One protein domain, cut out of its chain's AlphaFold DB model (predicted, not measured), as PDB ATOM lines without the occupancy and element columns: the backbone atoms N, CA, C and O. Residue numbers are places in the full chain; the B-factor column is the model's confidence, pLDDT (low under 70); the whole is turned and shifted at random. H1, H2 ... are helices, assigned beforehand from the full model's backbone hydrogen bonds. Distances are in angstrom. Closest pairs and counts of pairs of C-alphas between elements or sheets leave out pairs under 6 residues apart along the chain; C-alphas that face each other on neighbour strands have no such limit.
ATOM      1  N   TYR A   3      14.100  22.114  -3.505       90.12
ATOM      2  CA  TYR A   3      13.744  21.244  -2.387       90.12
ATOM      3  C   TYR A   3      12.400  21.605  -1.727       90.12
ATOM      4  O   TYR A   3      11.607  20.720  -1.410       90.12
ATOM      5  N   LYS A   4      12.111  22.902  -1.536       89.25
ATOM      6  CA  LYS A   4      10.828  23.346  -0.961       89.25
ATOM      7  C   LYS A   4       9.651  23.076  -1.897       89.25
ATOM      8  O   LYS A   4       8.641  22.589  -1.413       89.25
ATOM      9  N   GLN A   5       9.815  23.280  -3.205       90.88
ATOM     10  CA  GLN A   5       8.788  22.938  -4.194       90.88
ATOM     11  C   GLN A   5       8.494  21.429  -4.217       90.88
ATOM     12  O   GLN A   5       7.338  21.029  -4.266       90.88
ATOM     13  N   VAL A   6       9.527  20.584  -4.120       88.69
ATOM     14  CA  VAL A   6       9.368  19.117  -4.070       88.69
ATOM     15  C   VAL A   6       8.644  18.664  -2.799       88.69
ATOM     16  O   VAL A   6       7.748  17.831  -2.861       88.69
ATOM     17  N   SER A   7       9.050  19.189  -1.641       90.25
ATOM     18  CA  SER A   7       8.573  18.712  -0.332       90.25
ATOM     19  C   SER A   7       7.248  19.327   0.120       90.25
ATOM     20  O   SER A   7       6.511  18.685   0.862       90.25
ATOM     21  N   ALA A   8       6.960  20.565  -0.284       88.31
ATOM     22  CA  ALA A   8       5.836  21.346   0.231       88.31
ATOM     23  C   ALA A   8       4.924  21.935  -0.860       88.31
ATOM     24  O   ALA A   8       3.918  22.546  -0.511       88.31
ATOM     25  N   GLY A   9       5.242  21.754  -2.148       88.44
ATOM     26  CA  GLY A   9       4.486  22.356  -3.248       88.44
ATOM     27  C   GLY A   9       4.690  23.869  -3.341       88.44
ATOM     28  O   GLY A   9       5.749  24.378  -2.970       88.44
ATOM     29  N   MET A  19      12.529  41.486   7.270       59.03
ATOM     30  CA  MET A  19      13.304  41.207   8.488       59.03
ATOM     31  C   MET A  19      14.462  40.195   8.305       59.03
ATOM     32  O   MET A  19      15.153  39.873   9.264       59.03
ATOM     33  N   GLY A  20      14.716  39.696   7.090       77.06
ATOM     34  CA  GLY A  20      15.925  38.946   6.760       77.06
ATOM     35  C   GLY A  20      16.116  38.801   5.252       77.06
ATOM     36  O   GLY A  20      15.350  38.090   4.602       77.06
ATOM     37  N   VAL A  21      17.169  39.420   4.701       83.38
ATOM     38  CA  VAL A  21      17.506  39.386   3.259       83.38
ATOM     39  C   VAL A  21      17.602  37.948   2.736       83.38
ATOM     40  O   VAL A  21      17.087  37.632   1.667       83.38
ATOM     41  N   VAL A  22      18.189  37.044   3.528       86.31
ATOM     42  CA  VAL A  22      18.318  35.619   3.182       86.31
ATOM     43  C   VAL A  22      16.958  34.919   3.151       86.31
ATOM     44  O   VAL A  22      16.682  34.151   2.232       86.31
ATOM     45  N   SER A  23      16.100  35.171   4.139       85.00
ATOM     46  CA  SER A  23      14.762  34.572   4.209       85.00
ATOM     47  C   SER A  23      13.869  35.073   3.076       85.00
ATOM     48  O   SER A  23      13.172  34.278   2.449       85.00
ATOM     49  N   TRP A  24      13.965  36.364   2.752       86.88
ATOM     50  CA  TRP A  24      13.295  36.977   1.609       86.88
ATOM     51  C   TRP A  24      13.764  36.368   0.281       86.88
ATOM     52  O   TRP A  24      12.943  35.913  -0.512       86.88
ATOM     53  N   ALA A  25      15.080  36.255   0.072       88.81
ATOM     54  CA  ALA A  25      15.645  35.646  -1.130       88.81
ATOM     55  C   ALA A  25      15.245  34.168  -1.275       88.81
ATOM     56  O   ALA A  25      14.899  33.716  -2.366       88.81
ATOM     57  N   LYS A  26      15.234  33.409  -0.170       88.62
ATOM     58  CA  LYS A  26      14.771  32.013  -0.151       88.62
ATOM     59  C   LYS A  26      13.296  31.900  -0.527       88.62
ATOM     60  O   LYS A  26      12.963  31.029  -1.328       88.62
ATOM     61  N   PHE A  27      12.442  32.759   0.033       89.56
ATOM     62  CA  PHE A  27      11.016  32.787  -0.285       89.56
ATOM     63  C   PHE A  27      10.791  33.109  -1.764       89.56
ATOM     64  O   PHE A  27      10.142  32.334  -2.456       89.56
ATOM     65  N   ASN A  28      11.425  34.158  -2.292       89.50
ATOM     66  CA  ASN A  28      11.304  34.516  -3.709       89.50
ATOM     67  C   ASN A  28      11.807  33.404  -4.637       89.50
ATOM     68  O   ASN A  28      11.179  33.099  -5.643       89.50
ATOM     69  N   ALA A  29      12.909  32.735  -4.287       91.25
ATOM     70  CA  ALA A  29      13.433  31.611  -5.062       91.25
ATOM     71  C   ALA A  29      12.555  30.343  -4.998       91.25
ATOM     72  O   ALA A  29      12.837  29.378  -5.727       91.25
ATOM     73  N   TRP A  30      11.590  30.293  -4.075       92.38
ATOM     74  CA  TRP A  30      10.555  29.263  -3.989       92.38
ATOM     75  C   TRP A  30       9.312  29.700  -4.767       92.38
ATOM     76  O   TRP A  30       8.905  28.970  -5.661       92.38
ATOM     77  N   ALA A  31       8.805  30.914  -4.529       90.25
ATOM     78  CA  ALA A  31       7.663  31.492  -5.244       90.25
ATOM     79  C   ALA A  31       7.878  31.556  -6.768       90.25
ATOM     80  O   ALA A  31       6.982  31.257  -7.543       90.25
ATOM     81  N   ALA A  32       9.106  31.818  -7.228       92.00
ATOM     82  CA  ALA A  32       9.450  31.785  -8.654       92.00
ATOM     83  C   ALA A  32       9.298  30.398  -9.323       92.00
ATOM     84  O   ALA A  32       9.553  30.268 -10.516       92.00
ATOM     85  N   ARG A  33       8.962  29.349  -8.562       89.75
ATOM     86  CA  ARG A  33       8.746  27.977  -9.039       89.75
ATOM     87  C   ARG A  33       7.308  27.498  -8.856       89.75
ATOM     88  O   ARG A  33       7.063  26.304  -9.019       89.75
ATOM     89  N   GLU A  34       6.380  28.389  -8.519       90.00
ATOM     90  CA  GLU A  34       4.960  28.046  -8.432       90.00
ATOM     91  C   GLU A  34       4.471  27.339  -9.701       90.00
ATOM     92  O   GLU A  34       4.964  27.590 -10.803       90.00
ATOM     93  N   SER A  35       3.526  26.411  -9.539       90.88
ATOM     94  CA  SER A  35       3.003  25.548 -10.608       90.88
ATOM     95  C   SER A  35       4.018  24.584 -11.241       90.88
ATOM     96  O   SER A  35       3.672  23.849 -12.168       90.88
ATOM     97  N   THR A  36       5.258  24.511 -10.742       90.38
ATOM     98  CA  THR A  36       6.202  23.473 -11.181       90.38
ATOM     99  C   THR A  36       5.763  22.125 -10.620       90.38
ATOM    100  O   THR A  36       5.655  21.958  -9.401       90.38
ATOM    101  N   GLN A  37       5.561  21.141 -11.500       91.44
ATOM    102  CA  GLN A  37       5.204  19.784 -11.088       91.44
ATOM    103  C   GLN A  37       6.302  19.157 -10.219       91.44
ATOM    104  O   GLN A  37       7.497  19.336 -10.463       91.44
ATOM    105  N   CYS A  38       5.896  18.353  -9.235       88.06
ATOM    106  CA  CYS A  38       6.816  17.717  -8.291       88.06
ATOM    107  C   CYS A  38       7.900  16.869  -8.989       88.06
ATOM    108  O   CYS A  38       9.078  16.933  -8.627       88.06
ATOM    109  N   THR A  39       7.537  16.129 -10.039       90.81
ATOM    110  CA  THR A  39       8.469  15.313 -10.837       90.81
ATOM    111  C   THR A  39       9.530  16.165 -11.534       90.81
ATOM    112  O   THR A  39      10.718  15.843 -11.479       90.81
ATOM    113  N   GLN A  40       9.123  17.291 -12.121       91.50
ATOM    114  CA  GLN A  40      10.027  18.253 -12.745       91.50
ATOM    115  C   GLN A  40      10.962  18.892 -11.708       91.50
ATOM    116  O   GLN A  40      12.181  18.882 -11.889       91.50
ATOM    117  N   ALA A  41      10.419  19.369 -10.584       90.56
ATOM    118  CA  ALA A  41      11.210  19.965  -9.508       90.56
ATOM    119  C   ALA A  41      12.231  18.970  -8.921       90.56
ATOM    120  O   ALA A  41      13.351  19.355  -8.578       90.56
ATOM    121  N   THR A  42      11.874  17.684  -8.854       92.31
ATOM    122  CA  THR A  42      12.758  16.604  -8.391       92.31
ATOM    123  C   THR A  42      13.920  16.381  -9.356       92.31
ATOM    124  O   THR A  42      15.076  16.336  -8.931       92.31
ATOM    125  N   ALA A  43      13.638  16.291 -10.659       93.00
ATOM    126  CA  ALA A  43      14.667  16.108 -11.680       93.00
ATOM    127  C   ALA A  43      15.649  17.291 -11.721       93.00
ATOM    128  O   ALA A  43      16.864  17.098 -11.792       93.00
ATOM    129  N   GLU A  44      15.139  18.520 -11.633       93.00
ATOM    130  CA  GLU A  44      15.965  19.727 -11.558       93.00
ATOM    131  C   GLU A  44      16.810  19.765 -10.277       93.00
ATOM    132  O   GLU A  44      17.986  20.131 -10.327       93.00
ATOM    133  N   HIS A  45      16.251  19.352  -9.132       92.50
ATOM    134  CA  HIS A  45      16.988  19.300  -7.867       92.50
ATOM    135  C   HIS A  45      18.164  18.324  -7.943       92.50
ATOM    136  O   HIS A  45      19.279  18.672  -7.556       92.50
ATOM    137  N   ALA A  46      17.933  17.127  -8.486       92.81
ATOM    138  CA  ALA A  46      18.971  16.116  -8.654       92.81
ATOM    139  C   ALA A  46      20.105  16.607  -9.567       92.81
ATOM    140  O   ALA A  46      21.277  16.467  -9.216       92.81
ATOM    141  N   LYS A  47      19.770  17.248 -10.698       94.62
ATOM    142  CA  LYS A  47      20.759  17.850 -11.610       94.62
ATOM    143  C   LYS A  47      21.599  18.922 -10.917       94.62
ATOM    144  O   LYS A  47      22.818  18.928 -11.066       94.62
ATOM    145  N   LEU A  48      20.961  19.800 -10.141       92.81
ATOM    146  CA  LEU A  48      21.660  20.854  -9.409       92.81
ATOM    147  C   LEU A  48      22.656  20.262  -8.402       92.81
ATOM    148  O   LEU A  48      23.823  20.643  -8.411       92.81
ATOM    149  N   VAL A  49      22.224  19.303  -7.579       93.44
ATOM    150  CA  VAL A  49      23.097  18.644  -6.591       93.44
ATOM    151  C   VAL A  49      24.268  17.938  -7.274       93.44
ATOM    152  O   VAL A  49      25.406  18.114  -6.850       93.44
ATOM    153  N   ALA A  50      24.016  17.202  -8.361       94.00
ATOM    154  CA  ALA A  50      25.072  16.541  -9.122       94.00
ATOM    155  C   ALA A  50      26.106  17.539  -9.666       94.00
ATOM    156  O   ALA A  50      27.302  17.273  -9.593       94.00
ATOM    157  N   SER A  51      25.659  18.698 -10.165       94.12
ATOM    158  CA  SER A  51      26.564  19.734 -10.673       94.12
ATOM    159  C   SER A  51      27.439  20.346  -9.576       94.12
ATOM    160  O   SER A  51      28.637  20.501  -9.777       94.12
ATOM    161  N   LEU A  52      26.875  20.622  -8.395       92.69
ATOM    162  CA  LEU A  52      27.624  21.164  -7.259       92.69
ATOM    163  C   LEU A  52      28.685  20.175  -6.763       92.69
ATOM    164  O   LEU A  52      29.830  20.557  -6.561       92.69
ATOM    165  N   LEU A  53      28.335  18.890  -6.658       93.06
ATOM    166  CA  LEU A  53      29.276  17.839  -6.252       93.06
ATOM    167  C   LEU A  53      30.393  17.589  -7.276       93.06
ATOM    168  O   LEU A  53      31.445  17.067  -6.916       93.06
ATOM    169  N   ALA A  54      30.161  17.906  -8.551       88.38
ATOM    170  CA  ALA A  54      31.167  17.782  -9.602       88.38
ATOM    171  C   ALA A  54      32.164  18.951  -9.618       88.38
ATOM    172  O   ALA A  54      33.268  18.775 -10.116       88.38
ATOM    173  N   VAL A  55      31.782  20.120  -9.094       79.00
ATOM    174  CA  VAL A  55      32.642  21.315  -9.010       79.00
ATOM    175  C   VAL A  55      33.619  21.240  -7.829       79.00
ATOM    176  O   VAL A  55      34.693  21.824  -7.901       79.00
ATOM    177  N   ASP A  56      33.285  20.489  -6.775       62.22
ATOM    178  CA  ASP A  56      34.140  20.277  -5.592       62.22
ATOM    179  C   ASP A  56      35.208  19.164  -5.774       62.22
ATOM    180  O   ASP A  56      35.826  18.729  -4.798       62.22
ATOM    181  N   ARG A  57      35.426  18.674  -7.004       53.34
ATOM    182  CA  ARG A  57      36.455  17.678  -7.363       53.34
ATOM    183  C   ARG A  57      37.528  18.278  -8.257       53.34
ATOM    184  O   ARG A  57      38.700  17.896  -8.054       53.34
TER     185      ARG A  57
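Overview. This is residues 3 to 9 and 19 to 57 of the 57 residues of an uncharacterized protein of Acidovorax cavernicola (UniProt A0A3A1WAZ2). The long helix H3 and the shorter H2 make the two legs of an open V, joined at its closed end by the link of residues 32 to 37; the short helix H1 packs on the first part of H3 near that closed end, close to the end of H2. The far parts of both legs stick out, residues 19 to 25 on the H2 side and residues 47 to 57 on the H3 side. The printed part has 46 residues, with three named helices in the order H1, H2, H3 and no named strand, and its class is all helix. It is loose, with a radius of gyration of the C-alphas of 12.4 A, and only just flat, its C-alphas spanning 37 by 26 by 14 A.

Along the chain. The longest helix is H3, residues 38 to 55, 26.1 A from first to last C-alpha; it begins at C-alpha 38 at (6.816, 17.717, -8.291) and ends at C-alpha 55 at (32.642, 21.315, -9.010). H2, residues 21 to 31, measures 15.2 A from first to last C-alpha and begins at C-alpha 21 at (17.506, 39.386, 3.259). H1, residues 3 to 8, is the shortest at 8.3 A.

Arrangement. H3 touches H1 with residues 38 to 45 alone. The closest C-alphas of the two are those of Val 6 and Cys 38, 5.1 A apart. Their lines stand at a shallow tilt of 27 degrees, and they run opposite ways. H1 and H2 are close but not clearly touching, with the C-alphas of Gln 5 and Trp 30 the closest at 6.6 A. H1 and H2 run the same way at a steep tilt of 68 degrees, only just short of about perpendicular. H2 and H3 are apart, though they follow each other in the chain. In H1, H2 and H3 every pair of backbone O of residue i and N of residue i+4 is within hydrogen-bond range.

Size, cuts and confidence. The two C-alphas farthest apart are those of Met 19 and Arg 57, at 36.6 A. Residues 10 to 18 are not printed, and C-alphas 9 and 19 are 23.9 A apart across this cut, which lies in the link from H1 to H2. The link from H2 to H3, with 6 residues, is short. Residues 19 to 25, of which 21 to 25 belong to H2, stand free, and so do residues 47 to 57, of which 47 to 55 belong to H3. The mean pLDDT of the printed part is 87.8; residue 19 and residues 56 to 57 are under 70. The printed part ends at Arg 57, the chain's last residue.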